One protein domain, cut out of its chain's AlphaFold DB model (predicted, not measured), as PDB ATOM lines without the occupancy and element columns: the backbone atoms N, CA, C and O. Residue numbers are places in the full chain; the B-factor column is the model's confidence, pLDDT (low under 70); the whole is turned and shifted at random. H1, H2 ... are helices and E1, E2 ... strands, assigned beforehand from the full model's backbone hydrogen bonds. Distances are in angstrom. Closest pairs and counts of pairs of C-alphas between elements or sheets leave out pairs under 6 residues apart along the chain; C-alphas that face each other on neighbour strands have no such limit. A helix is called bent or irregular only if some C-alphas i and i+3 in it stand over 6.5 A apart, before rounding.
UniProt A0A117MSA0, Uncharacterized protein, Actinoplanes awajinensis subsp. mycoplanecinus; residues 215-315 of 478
ATOM      1  N   GLU A 215     279.095  52.188 124.844       72.19
ATOM      2  CA  GLU A 215     279.387  52.391 123.430       72.19
ATOM      3  C   GLU A 215     280.878  52.123 123.147       72.19
ATOM      4  O   GLU A 215     281.750  52.770 123.723       72.19
ATOM      5  N   GLY A 216     281.186  51.164 122.263       68.88
ATOM      6  CA  GLY A 216     282.575  50.803 121.924       68.88
ATOM      7  C   GLY A 216     283.282  49.915 122.958       68.88
ATOM      8  O   GLY A 216     284.505  49.801 122.941       68.88
ATOM      9  N   MET A 217     282.526  49.274 123.856       72.38
ATOM     10  CA  MET A 217     283.052  48.441 124.945       72.38
ATOM     11  C   MET A 217     283.961  47.293 124.472       72.38
ATOM     12  O   MET A 217     284.934  46.993 125.151       72.38
ATOM     13  N   GLU A 218     283.674  46.646 123.338       69.75
ATOM     14  CA  GLU A 218     284.493  45.526 122.844       69.75
ATOM     15  C   GLU A 218     285.894  45.992 122.413       69.75
ATOM     16  O   GLU A 218     286.887  45.570 123.003       69.75
ATOM     17  N   GLU A 219     285.974  46.929 121.463       73.12
ATOM     18  CA  GLU A 219     287.243  47.489 120.971       73.12
ATOM     19  C   GLU A 219     288.016  48.219 122.083       73.12
ATOM     20  O   GLU A 219     289.230  48.057 122.223       73.12
ATOM     21  N   GLY A 220     287.303  48.973 122.928       78.38
ATOM     22  CA  GLY A 220     287.896  49.709 124.040       78.38
ATOM     23  C   GLY A 220     288.498  48.808 125.120       78.38
ATOM     24  O   GLY A 220     289.535  49.154 125.683       78.38
ATOM     25  N   MET A 221     287.890  47.651 125.412       79.94
ATOM     26  CA  MET A 221     288.438  46.709 126.394       79.94
ATOM     27  C   MET A 221     289.683  45.990 125.872       79.94
ATOM     28  O   MET A 221     290.632  45.830 126.637       79.94
ATOM     29  N   GLU A 222     289.714  45.582 124.601       77.19
ATOM     30  CA  GLU A 222     290.904  44.948 124.014       77.19
ATOM     31  C   GLU A 222     292.102  45.902 124.018       77.19
ATOM     32  O   GLU A 222     293.181  45.542 124.485       77.19
ATOM     33  N   GLU A 223     291.899  47.146 123.577       82.00
ATOM     34  CA  GLU A 223     292.942  48.173 123.623       82.00
ATOM     35  C   GLU A 223     293.396  48.461 125.061       82.00
ATOM     36  O   GLU A 223     294.589  48.633 125.327       82.00
ATOM     37  N   LEU A 224     292.475  48.446 126.030       86.31
ATOM     38  CA  LEU A 224     292.826  48.631 127.436       86.31
ATOM     39  C   LEU A 224     293.697  47.484 127.983       86.31
ATOM     40  O   LEU A 224     294.659  47.743 128.703       86.31
ATOM     41  N   TYR A 225     293.392  46.230 127.641       87.75
ATOM     42  CA  TYR A 225     294.210  45.076 128.036       87.75
ATOM     43  C   TYR A 225     295.578  45.093 127.339       87.75
ATOM     44  O   TYR A 225     296.600  44.916 128.007       87.75
ATOM     45  N   ARG A 226     295.613  45.404 126.037       85.69
ATOM     46  CA  ARG A 226     296.847  45.541 125.248       85.69
ATOM     47  C   ARG A 226     297.779  46.594 125.826       85.69
ATOM     48  O   ARG A 226     298.955  46.325 126.055       85.69
ATOM     49  N   SER A 227     297.240  47.768 126.137       84.56
ATOM     50  CA  SER A 227     297.997  48.859 126.758       84.56
ATOM     51  C   SER A 227     298.438  48.547 128.196       84.56
ATOM     52  O   SER A 227     299.507  48.987 128.608       84.56
ATOM     53  N   ALA A 228     297.714  47.688 128.925       87.88
ATOM     54  CA  ALA A 228     298.186  47.109 130.190       87.88
ATOM     55  C   ALA A 228     299.303  46.055 130.010       87.88
ATOM     56  O   ALA A 228     299.806  45.503 130.995       87.88
ATOM     57  N   GLY A 229     299.698  45.753 128.771       89.25
ATOM     58  CA  GLY A 229     300.719  44.767 128.432       89.25
ATOM     59  C   GLY A 229     300.213  43.324 128.467       89.25
ATOM     60  O   GLY A 229     301.008  42.430 128.779       89.25
ATOM     61  N   LEU A 230     298.918  43.112 128.207       89.19
ATOM     62  CA  LEU A 230     298.305  41.798 128.010       89.19
ATOM     63  C   LEU A 230     297.766  41.661 126.589       89.19
ATOM     64  O   LEU A 230     296.985  42.492 126.139       89.19
ATOM     65  N   ASP A 231     298.102  40.567 125.922       88.19
ATOM     66  CA  ASP A 231     297.416  40.178 124.698       88.19
ATOM     67  C   ASP A 231     296.089  39.472 125.020       88.19
ATOM     68  O   ASP A 231     295.930  38.874 126.090       88.19
ATOM     69  N   THR A 232     295.128  39.530 124.105       82.12
ATOM     70  CA  THR A 232     293.820  38.876 124.247       82.12
ATOM     71  C   THR A 232     293.705  37.728 123.261       82.12
ATOM     72  O   THR A 232     294.014  37.873 122.086       82.12
ATOM     73  N   ASP A 233     293.227  36.575 123.716       77.12
ATOM     74  CA  ASP A 233     293.088  35.407 122.852       77.12
ATOM     75  C   ASP A 233     291.922  35.577 121.858       77.12
ATOM     76  O   ASP A 233     290.749  35.384 122.200       77.12
ATOM     77  N   ASP A 234     292.268  35.893 120.606       67.94
ATOM     78  CA  ASP A 234     291.347  36.168 119.492       67.94
ATOM     79  C   ASP A 234     290.275  35.088 119.269       67.94
ATOM     80  O   ASP A 234     289.197  35.369 118.737       67.94
ATOM     81  N   ARG A 235     290.527  33.845 119.700       66.19
ATOM     82  CA  ARG A 235     289.606  32.707 119.518       66.19
ATOM     83  C   ARG A 235     288.297  32.853 120.291       66.19
ATOM     84  O   ARG A 235     287.373  32.073 120.058       66.19
ATOM     85  N   TYR A 236     288.225  33.796 121.227       64.12
ATOM     86  CA  TYR A 236     287.131  33.898 122.187       64.12
ATOM     87  C   TYR A 236     286.392  35.244 122.179       64.12
ATOM     88  O   TYR A 236     285.582  35.507 123.078       64.12
ATOM     89  N   ARG A 237     286.616  36.063 121.142       68.94
ATOM     90  CA  ARG A 237     285.930  37.343 120.924       68.94
ATOM     91  C   ARG A 237     284.410  37.172 120.931       68.94
ATOM     92  O   ARG A 237     283.825  36.556 120.043       68.94
ATOM     93  N   SER A 238     283.776  37.686 121.980       73.94
ATOM     94  CA  SER A 238     282.325  37.694 122.154       73.94
ATOM     95  C   SER A 238     281.922  38.748 123.182       73.94
ATOM     96  O   SER A 238     282.670  39.014 124.124       73.94
ATOM     97  N   GLU A 239     280.698  39.261 123.085       76.56
ATOM     98  CA  GLU A 239     280.128  40.201 124.061       76.56
ATOM     99  C   GLU A 239     280.225  39.674 125.510       76.56
ATOM    100  O   GLU A 239     280.477  40.413 126.465       76.56
ATOM    101  N   TRP A 240     280.055  38.361 125.696       77.31
ATOM    102  CA  TRP A 240     280.224  37.707 126.994       77.31
ATOM    103  C   TRP A 240     281.671  37.773 127.509       77.31
ATOM    104  O   TRP A 240     281.877  38.048 128.692       77.31
ATOM    105  N   TYR A 241     282.664  37.567 126.642       77.12
ATOM    106  CA  TYR A 241     284.078  37.697 126.996       77.12
ATOM    107  C   TYR A 241     284.430  39.139 127.382       77.12
ATOM    108  O   TYR A 241     285.020  39.360 128.438       77.12
ATOM    109  N   SER A 242     283.958  40.129 126.626       78.25
ATOM    110  CA  SER A 242     284.150  41.553 126.942       78.25
ATOM    111  C   SER A 242     283.542  41.933 128.298       78.25
ATOM    112  O   SER A 242     284.142  42.676 129.082       78.25
ATOM    113  N   ARG A 243     282.377  41.359 128.645       79.12
ATOM    114  CA  ARG A 243     281.773  41.505 129.982       79.12
ATOM    115  C   ARG A 243     282.633  40.896 131.091       79.12
ATOM    116  O   ARG A 243     282.714  41.494 132.163       79.12
ATOM    117  N   LEU A 244     283.269  39.745 130.856       78.94
ATOM    118  CA  LEU A 244     284.217  39.156 131.809       78.94
ATOM    119  C   LEU A 244     285.436  40.058 132.006       78.94
ATOM    120  O   LEU A 244     285.758  40.391 133.143       78.94
ATOM    121  N   LEU A 245     286.068  40.505 130.919       81.50
ATOM    122  CA  LEU A 245     287.229  41.397 130.977       81.50
ATOM    123  C   LEU A 245     286.919  42.694 131.737       81.50
ATOM    124  O   LEU A 245     287.744  43.174 132.516       81.50
ATOM    125  N   THR A 246     285.712  43.230 131.556       82.94
ATOM    126  CA  THR A 246     285.242  44.435 132.256       82.94
ATOM    127  C   THR A 246     285.013  44.194 133.743       82.94
ATOM    128  O   THR A 246     285.341  45.045 134.568       82.94
ATOM    129  N   ALA A 247     284.456  43.038 134.116       81.31
ATOM    130  CA  ALA A 247     284.231  42.694 135.520       81.31
ATOM    131  C   ALA A 247     285.539  42.609 136.327       81.31
ATOM    132  O   ALA A 247     285.511  42.765 137.546       81.31
ATOM    133  N   GLU A 248     286.664  42.397 135.643       83.81
ATOM    134  CA  GLU A 248     287.991  42.197 136.227       83.81
ATOM    135  C   GLU A 248     288.944  43.379 135.948       83.81
ATOM    136  O   GLU A 248     290.151  43.293 136.183       83.81
ATOM    137  N   GLN A 249     288.404  44.511 135.474       87.56
ATOM    138  CA  GLN A 249     289.170  45.716 135.136       87.56
ATOM    139  C   GLN A 249     289.980  46.260 136.330       87.56
ATOM    140  O   GLN A 249     291.048  46.840 136.152       87.56
ATOM    141  N   ASP A 250     289.508  46.060 137.563       88.69
ATOM    142  CA  ASP A 250     290.183  46.513 138.786       88.69
ATOM    143  C   ASP A 250     291.561  45.868 139.006       88.69
ATOM    144  O   ASP A 250     292.370  46.398 139.766       88.69
ATOM    145  N   ARG A 251     291.850  44.747 138.340       89.62
ATOM    146  CA  ARG A 251     293.137  44.039 138.415       89.62
ATOM    147  C   ARG A 251     294.122  44.461 137.342       89.62
ATOM    148  O   ARG A 251     295.316  44.211 137.507       89.62
ATOM    149  N   LEU A 252     293.656  45.108 136.271       90.56
ATOM    150  CA  LEU A 252     294.485  45.478 135.121       90.56
ATOM    151  C   LEU A 252     295.803  46.163 135.488       90.56
ATOM    152  O   LEU A 252     296.823  45.766 134.925       90.56
ATOM    153  N   PRO A 253     295.852  47.099 136.461       92.81
ATOM    154  CA  PRO A 253     297.110  47.750 136.801       92.81
ATOM    155  C   PRO A 253     298.217  46.808 137.283       92.81
ATOM    156  O   PRO A 253     299.378  47.209 137.269       92.81
ATOM    157  N   LEU A 254     297.877  45.599 137.740       91.88
ATOM    158  CA  LEU A 254     298.808  44.622 138.311       91.88
ATOM    159  C   LEU A 254     298.885  43.326 137.492       91.88
ATOM    160  O   LEU A 254     299.855  42.581 137.610       91.88
ATOM    161  N   LEU A 255     297.877  43.047 136.662       89.31
ATOM    162  CA  LEU A 255     297.636  41.728 136.082       89.31
ATOM    163  C   LEU A 255     298.791  41.213 135.215       89.31
ATOM    164  O   LEU A 255     299.187  40.056 135.352       89.31
ATOM    165  N   ALA A 256     299.365  42.062 134.360       88.94
ATOM    166  CA  ALA A 256     300.482  41.670 133.502       88.94
ATOM    167  C   ALA A 256     301.751  41.370 134.317       88.94
ATOM    168  O   ALA A 256     302.446  40.388 134.054       88.94
ATOM    169  N   ALA A 257     302.055  42.195 135.325       89.88
ATOM    170  CA  ALA A 257     303.216  42.001 136.191       89.88
ATOM    171  C   ALA A 257     303.078  40.731 137.042       89.88
ATOM    172  O   ALA A 257     304.009  39.930 137.101       89.88
ATOM    173  N   GLU A 258     301.899  40.493 137.621       88.75
ATOM    174  CA  GLU A 258     301.635  39.279 138.396       88.75
ATOM    175  C   GLU A 258     301.658  38.022 137.521       88.75
ATOM    176  O   GLU A 258     302.224  37.013 137.931       88.75
ATOM    177  N   THR A 259     301.139  38.085 136.289       86.62
ATOM    178  CA  THR A 259     301.237  36.965 135.335       86.62
ATOM    179  C   THR A 259     302.695  36.600 135.062       86.62
ATOM    180  O   THR A 259     303.064  35.431 135.170       86.62
ATOM    181  N   ARG A 260     303.555  37.590 134.779       87.94
ATOM    182  CA  ARG A 260     304.994  37.353 134.570       87.94
ATOM    183  C   ARG A 260     305.675  36.817 135.823       87.94
ATOM    184  O   ARG A 260     306.484  35.903 135.721       87.94
ATOM    185  N   ARG A 261     305.345  37.352 137.001       89.25
ATOM    186  CA  ARG A 261     305.912  36.903 138.280       89.25
ATOM    187  C   ARG A 261     305.594  35.435 138.546       89.25
ATOM    188  O   ARG A 261     306.485  34.679 138.920       89.25
ATOM    189  N   LEU A 262     304.341  35.030 138.348       86.50
ATOM    190  CA  LEU A 262     303.922  33.647 138.552       86.50
ATOM    191  C   LEU A 262     304.549  32.718 137.508       86.50
ATOM    192  O   LEU A 262     305.109  31.695 137.892       86.50
ATOM    193  N   ALA A 263     304.543  33.096 136.227       83.88
ATOM    194  CA  ALA A 263     305.196  32.312 135.178       83.88
ATOM    195  C   ALA A 263     306.710  32.171 135.413       83.88
ATOM    196  O   ALA A 263     307.258  31.079 135.350       83.88
ATOM    197  N   GLY A 264     307.401  33.245 135.798       84.75
ATOM    198  CA  GLY A 264     308.815  33.168 136.171       84.75
ATOM    199  C   GLY A 264     309.062  32.273 137.391       84.75
ATOM    200  O   GLY A 264     310.084  31.595 137.459       84.75
ATOM    201  N   ARG A 265     308.122  32.235 138.344       86.94
ATOM    202  CA  ARG A 265     308.258  31.466 139.586       86.94
ATOM    203  C   ARG A 265     308.067  29.963 139.405       86.94
ATOM    204  O   ARG A 265     308.793  29.205 140.046       86.94
ATOM    205  N   TYR A 266     307.092  29.550 138.597       82.50
ATOM    206  CA  TYR A 266     306.728  28.134 138.454       82.50
ATOM    207  C   TYR A 266     306.868  27.578 137.022       82.50
ATOM    208  O   TYR A 266     306.530  26.417 136.800       82.50
ATOM    209  N   GLY A 267     307.367  28.360 136.059       75.31
ATOM    210  CA  GLY A 267     307.561  27.962 134.655       75.31
ATOM    211  C   GLY A 267     306.415  28.374 133.718       75.31
ATOM    212  O   GLY A 267     305.601  29.232 134.057       75.31
ATOM    213  N   GLU A 268     306.341  27.765 132.524       61.59
ATOM    214  CA  GLU A 268     305.258  27.980 131.543       61.59
ATOM    215  C   GLU A 268     303.898  27.560 132.118       61.59
ATOM    216  O   GLU A 268     303.413  26.439 131.964       61.59
ATOM    217  N   LEU A 269     303.282  28.480 132.848       60.31
ATOM    218  CA  LEU A 269     302.006  28.279 133.499       60.31
ATOM    219  C   LEU A 269     300.879  28.787 132.615       60.31
ATOM    220  O   LEU A 269     300.862  29.946 132.206       60.31
ATOM    221  N   ALA A 270     299.873  27.935 132.448       54.88
ATOM    222  CA  ALA A 270     298.510  28.370 132.207       54.88
ATOM    223  C   ALA A 270     297.806  28.422 133.574       54.88
ATOM    224  O   ALA A 270     297.397  27.402 134.139       54.88
ATOM    225  N   THR A 271     297.760  29.605 134.178       56.81
ATOM    226  CA  THR A 271     297.064  29.828 135.445       56.81
ATOM    227  C   THR A 271     295.574  29.969 135.147       56.81
ATOM    228  O   THR A 271     295.154  30.814 134.359       56.81
ATOM    229  N   VAL A 272     294.758  29.118 135.770       52.88
ATOM    230  CA  VAL A 272     293.302  29.094 135.586       52.88
ATOM    231  C   VAL A 272     292.618  29.935 136.658       52.88
ATOM    232  O   VAL A 272     292.886  29.766 137.849       52.88
ATOM    233  N   PHE A 273     291.657  30.768 136.254       58.41
ATOM    234  CA  PHE A 273     290.852  31.586 137.161       58.41
ATOM    235  C   PHE A 273     289.380  31.219 137.082       58.41
ATOM    236  O   PHE A 273     288.782  31.354 136.021       58.41
ATOM    237  N   PRO A 274     288.727  30.854 138.191       49.00
ATOM    238  CA  PRO A 274     287.281  30.959 138.273       49.00
ATOM    239  C   PRO A 274     286.906  32.445 138.397       49.00
ATOM    240  O   PRO A 274     287.284  33.100 139.371       49.00
ATOM    241  N   THR A 275     286.188  32.990 137.410       50.88
ATOM    242  CA  THR A 275     285.629  34.351 137.513       50.88
ATOM    243  C   THR A 275     284.377  34.341 138.392       50.88
ATOM    244  O   THR A 275     283.855  33.284 138.756       50.88
ATOM    245  N   LEU A 276     283.868  35.524 138.742       45.03
ATOM    246  CA  LEU A 276     282.603  35.663 139.476       45.03
ATOM    247  C   LEU A 276     281.364  35.267 138.641       45.03
ATOM    248  O   LEU A 276     280.272  35.131 139.194       45.03
ATOM    249  N   VAL A 277     281.523  35.074 137.329       43.25
ATOM    250  CA  VAL A 277     280.476  34.672 136.379       43.25
ATOM    251  C   VAL A 277     280.721  33.216 135.954       43.25
ATOM    252  O   VAL A 277     281.823  32.701 136.110       43.25
ATOM    253  N   ALA A 278     279.710  32.502 135.447       44.62
ATOM    254  CA  ALA A 278     279.871  31.113 135.003       44.62
ATOM    255  C   ALA A 278     280.872  31.016 133.828       44.62
ATOM    256  O   ALA A 278     280.501  31.178 132.671       44.62
ATOM    257  N   GLY A 279     282.147  30.785 134.147       56.56
ATOM    258  CA  GLY A 279     283.275  30.828 133.218       56.56
ATOM    259  C   GLY A 279     284.565  31.202 133.946       56.56
ATOM    260  O   GLY A 279     284.548  31.626 135.102       56.56
ATOM    261  N   GLY A 280     285.702  31.009 133.291       64.19
ATOM    262  CA  GLY A 280     286.993  31.379 133.849       64.19
ATOM    263  C   GLY A 280     287.831  32.145 132.844       64.19
ATOM    264  O   GLY A 280     287.673  31.926 131.646       64.19
ATOM    265  N   LEU A 281     288.707  33.020 133.325       74.31
ATOM    266  CA  LEU A 281     289.813  33.517 132.517       74.31
ATOM    267  C   LEU A 281     290.992  32.554 132.691       74.31
ATOM    268  O   LEU A 281     291.107  31.866 133.705       74.31
ATOM    269  N   GLU A 282     291.857  32.489 131.700       77.06
ATOM    270  CA  GLU A 282     293.150  31.816 131.775       77.06
ATOM    271  C   GLU A 282     294.221  32.850 131.445       77.06
ATOM    272  O   GLU A 282     294.038  33.649 130.529       77.06
ATOM    273  N   LEU A 283     295.310  32.861 132.206       79.88
ATOM    274  CA  LEU A 283     296.470  33.707 131.950       79.88
ATOM    275  C   LEU A 283     297.623  32.770 131.681       79.88
ATOM    276  O   LEU A 283     297.874  31.828 132.434       79.88
ATOM    277  N   ARG A 284     298.314  33.054 130.596       79.38
ATOM    278  CA  ARG A 284     299.516  32.349 130.186       79.38
ATOM    279  C   ARG A 284     300.553  33.364 129.762       79.38
ATOM    280  O   ARG A 284     300.221  34.514 129.494       79.38
ATOM    281  N   VAL A 285     301.794  32.932 129.673       83.12
ATOM    282  CA  VAL A 285     302.842  33.694 128.999       83.12
ATOM    283  C   VAL A 285     303.101  33.003 127.662       83.12
ATOM    284  O   VAL A 285     303.168  31.777 127.617       83.12
ATOM    285  N   SER A 286     303.113  33.760 126.562       82.19
ATOM    286  CA  SER A 286     303.468  33.233 125.239       82.19
ATOM    287  C   SER A 286     304.949  32.838 125.186       82.19
ATOM    288  O   SER A 286     305.726  33.238 126.049       82.19
ATOM    289  N   GLU A 287     305.358  32.108 124.144       78.25
ATOM    290  CA  GLU A 287     306.782  31.807 123.890       78.25
ATOM    291  C   GLU A 287     307.637  33.087 123.791       78.25
ATOM    292  O   GLU A 287     308.800  33.105 124.182       78.25
ATOM    293  N   GLU A 288     307.035  34.190 123.342       81.31
ATOM    294  CA  GLU A 288     307.657  35.515 123.231       81.31
ATOM    295  C   GLU A 288     307.724  36.275 124.573       81.31
ATOM    296  O   GLU A 288     308.231  37.394 124.631       81.31
ATOM    297  N   GLY A 289     307.208  35.702 125.666       80.81
ATOM    298  CA  GLY A 289     307.220  36.329 126.992       80.81
ATOM    299  C   GLY A 289     306.055  37.291 127.264       80.81
ATOM    300  O   GLY A 289     306.034  37.962 128.304       80.81
ATOM    301  N   THR A 290     305.063  37.358 126.375       86.00
ATOM    302  CA  THR A 290     303.906  38.254 126.509       86.00
ATOM    303  C   THR A 290     302.792  37.586 127.320       86.00
ATOM    304  O   THR A 290     302.360  36.486 126.971       86.00
ATOM    305  N   PRO A 291     302.290  38.212 128.403       88.88
ATOM    306  CA  PRO A 291     301.087  37.751 129.088       88.88
ATOM    307  C   PRO A 291     299.889  37.749 128.140       88.88
ATOM    308  O   PRO A 291     299.611  38.759 127.504       88.88
ATOM    309  N   VAL A 292     299.156  36.643 128.079       86.00
ATOM    310  CA  VAL A 292     297.944  36.503 127.271       86.00
ATOM    311  C   VAL A 292     296.782  36.130 128.173       86.00
ATOM    312  O   VAL A 292     296.885  35.171 128.945       86.00
ATOM    313  N   VAL A 293     295.674  36.858 128.055       84.06
ATOM    314  CA  VAL A 293     294.400  36.518 128.684       84.06
ATOM    315  C   VAL A 293     293.511  35.772 127.690       84.06
ATOM    316  O   VAL A 293     293.311  36.197 126.558       84.06
ATOM    317  N   GLY A 294     292.952  34.644 128.113       78.69
ATOM    318  CA  GLY A 294     292.037  33.824 127.321       78.69
ATOM    319  C   GLY A 294     290.891  33.277 128.165       78.69
ATOM    320  O   GLY A 294     290.705  33.674 129.317       78.69
ATOM    321  N   ILE A 295     290.109  32.360 127.595       73.06
ATOM    322  CA  ILE A 295     288.976  31.735 128.287       73.06
ATOM    323  C   ILE A 295     289.330  30.338 128.763       73.06
ATOM    324  O   ILE A 295     289.765  29.474 128.004       73.06
ATOM    325  N   TRP A 296     289.021  30.090 130.028       65.94
ATOM    326  CA  TRP A 296     289.142  28.785 130.638       65.94
ATOM    327  C   TRP A 296     288.178  27.767 130.020       65.94
ATOM    328  O   TRP A 296     286.952  27.907 130.076       65.94
ATOM    329  N   ASN A 297     288.727  26.654 129.529       57.53
ATOM    330  CA  ASN A 297     287.947  25.488 129.132       57.53
ATOM    331  C   ASN A 297     287.948  24.419 130.244       57.53
ATOM    332  O   ASN A 297     288.945  23.719 130.442       57.53
ATOM    333  N   ARG A 298     286.794  24.224 130.912       48.81
ATOM    334  CA  ARG A 298     286.553  23.202 131.967       48.81
ATOM    335  C   ARG A 298     287.081  21.802 131.637       48.81
ATOM    336  O   ARG A 298     287.355  21.037 132.560       48.81
ATOM    337  N   ARG A 299     287.178  21.435 130.353       47.78
ATOM    338  CA  ARG A 299     287.598  20.094 129.920       47.78
ATOM    339  C   ARG A 299     289.111  19.855 130.010       47.78
ATOM    340  O   ARG A 299     289.496  18.698 130.080       47.78
ATOM    341  N   ARG A 300     289.955  20.897 130.046       49.44
ATOM    342  CA  ARG A 300     291.425  20.740 129.984       49.44
ATOM    343  C   ARG A 300     292.118  20.437 131.319       49.44
ATOM    344  O   ARG A 300     293.233  19.940 131.289       49.44
ATOM    345  N   ARG A 301     291.488  20.693 132.477       52.88
ATOM    346  CA  ARG A 301     292.160  20.587 133.797       52.88
ATOM    347  C   ARG A 301     291.528  19.605 134.791       52.88
ATOM    348  O   ARG A 301     292.015  19.468 135.909       52.88
ATOM    349  N   ARG A 302     290.439  18.913 134.439       48.81
ATOM    350  CA  ARG A 302     289.818  17.951 135.367       48.81
ATOM    351  C   ARG A 302     290.790  16.775 135.591       48.81
ATOM    352  O   ARG A 302     290.887  15.914 134.729       48.81
ATOM    353  N   GLY A 303     291.501  16.774 136.726       57.38
ATOM    354  CA  GLY A 303     292.490  15.751 137.105       57.38
ATOM    355  C   GLY A 303     293.972  16.140 136.964       57.38
ATOM    356  O   GLY A 303     294.816  15.265 137.118       57.38
ATOM    357  N   GLY A 304     294.306  17.404 136.664       64.44
ATOM    358  CA  GLY A 304     295.701  17.883 136.675       64.44
ATOM    359  C   GLY A 304     296.230  18.162 138.092       64.44
ATOM    360  O   GLY A 304     295.420  18.290 139.014       64.44
ATOM    361  N   PRO A 305     297.560  18.282 138.282       69.50
ATOM    362  CA  PRO A 305     298.134  18.604 139.584       69.50
ATOM    363  C   PRO A 305     297.672  19.988 140.086       69.50
ATOM    364  O   PRO A 305     297.315  20.864 139.275       69.50
ATOM    365  N   PRO A 306     297.682  20.203 141.414       77.62
ATOM    366  CA  PRO A 306     297.531  21.520 142.022       77.62
ATOM    367  C   PRO A 306     298.459  22.555 141.379       77.62
ATOM    368  O   PRO A 306     299.597  22.252 141.026       77.62
ATOM    369  N   SER A 307     297.955  23.771 141.190       75.69
ATOM    370  CA  SER A 307     298.659  24.871 140.516       75.69
ATOM    371  C   SER A 307     298.352  26.181 141.238       75.69
ATOM    372  O   SER A 307     297.297  26.271 141.888       75.69
ATOM    373  N   PRO A 308     299.201  27.221 141.130       78.69
ATOM    374  CA  PRO A 308     298.777  28.543 141.554       78.69
ATOM    375  C   PRO A 308     297.487  28.947 140.823       78.69
ATOM    376  O   PRO A 308     297.292  28.648 139.644       78.69
ATOM    377  N   TYR A 309     296.604  29.655 141.519       72.69
ATOM    378  CA  TYR A 309     295.437  30.322 140.950       72.69
ATOM    379  C   TYR A 309     295.328  31.723 141.556       72.69
ATOM    380  O   TYR A 309     295.444  31.925 142.763       72.69
ATOM    381  N   GLY A 310     295.093  32.731 140.728       61.66
ATOM    382  CA  GLY A 310     295.053  34.117 141.195       61.66
ATOM    383  C   GLY A 310     294.927  35.103 140.051       61.66
ATOM    384  O   GLY A 310     295.896  35.334 139.339       61.66
ATOM    385  N   LEU A 311     293.729  35.658 139.864       57.78
ATOM    386  CA  LEU A 311     293.404  36.602 138.790       57.78
ATOM    387  C   LEU A 311     294.044  37.978 139.056       57.78
ATOM    388  O   LEU A 311     293.354  38.988 139.128       57.78
ATOM    389  N   GLY A 312     295.344  38.008 139.341       66.62
ATOM    390  CA  GLY A 312     295.998  39.144 139.972       66.62
ATOM    391  C   GLY A 312     295.318  39.565 141.282       66.62
ATOM    392  O   GLY A 312     294.287  39.040 141.716       66.62
ATOM    393  N   LEU A 313     295.917  40.540 141.945       84.44
ATOM    394  CA  LEU A 313     295.249  41.261 143.018       84.44
ATOM    395  C   LEU A 313     294.489  42.436 142.417       84.44
ATOM    396  O   LEU A 313     294.976  43.075 141.486       84.44
ATOM    397  N   ALA A 314     293.313  42.737 142.967       88.75
ATOM    398  CA  ALA A 314     292.669  44.009 142.679       88.75
ATOM    399  C   ALA A 314     293.615  45.142 143.090       88.75
ATOM    400  O   ALA A 314     294.230  45.094 144.163       88.75
ATOM    401  N   ALA A 315     293.735  46.145 142.228       91.81
ATOM    402  CA  ALA A 315     294.567  47.298 142.491       91.81
ATOM    403  C   ALA A 315     294.073  48.007 143.766       91.81
ATOM    404  O   ALA A 315     292.870  48.247 143.918       91.81
TER     405      ALA A 315
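What this domain is: This is residues 215 to 315 of the 478 residues of an uncharacterized protein of Actinoplanes awajinensis subsp. mycoplanecinus (UniProt A0A117MSA0). A small three-stranded sheet has the long helix H3 slantwise over one face, while H1 and H2 touch each other beside it and only graze the sheet. After E3, residues 296 to 315 form a long stretch with no named element. The printed part has 101 residues with three helices, then three strands, H1 H2 H3 E1 E2 E3; the sheet, E1 E2 E3, is antiparallel and a meander, each strand the antiparallel neighbour of the one before. The class is mixed, helices and strands; the whole is compact, with a radius of gyration of the C-alphas of 12.8 A, and elongated, spanning 42 by 26 by 25 A.

Where its parts are: Find C-alpha 217 at (283.052, 48.441, 124.945), where H1 begins; it runs to residue 227, 15.1 A. H2 is residues 239 to 247, 12.4 A. H3, residues 249 to 266, starts at (289.170, 45.716, 135.136) and covers 25.1 A; it is irregular, with C-alphas 253 and 256 7.7 A apart. Then come E1, residues 270 to 274, E2, residues 280 to 285, and E3, residues 291 to 295, ending at (288.976, 31.735, 128.287).

How they stand to each other: Look first at hairpin E1 and E2, with N 271 and O 283 at 2.8 A, then at hairpin E2 and E3, with N 282 and O 294 at 2.9 A. H3 lies over E2 and E3 at a height over the sheet of 8.8 A; C-alphas 259 and 283, its closest to E2, are 6.7 A apart. H1 and H2 touch at a steep tilt of 53 degrees, closest at C-alphas 218 and 242, 5.7 A. Every O i to N i+4 pair is within hydrogen-bond range in H1 and H2, and 10 of 14 in H3.

The domain as a whole: The printed part has no cut. The link H1 to H2 is long. Mean pLDDT of the printed part is 74.9; look for values under 70 at residues 268 to 280 and 296 to 305, among others.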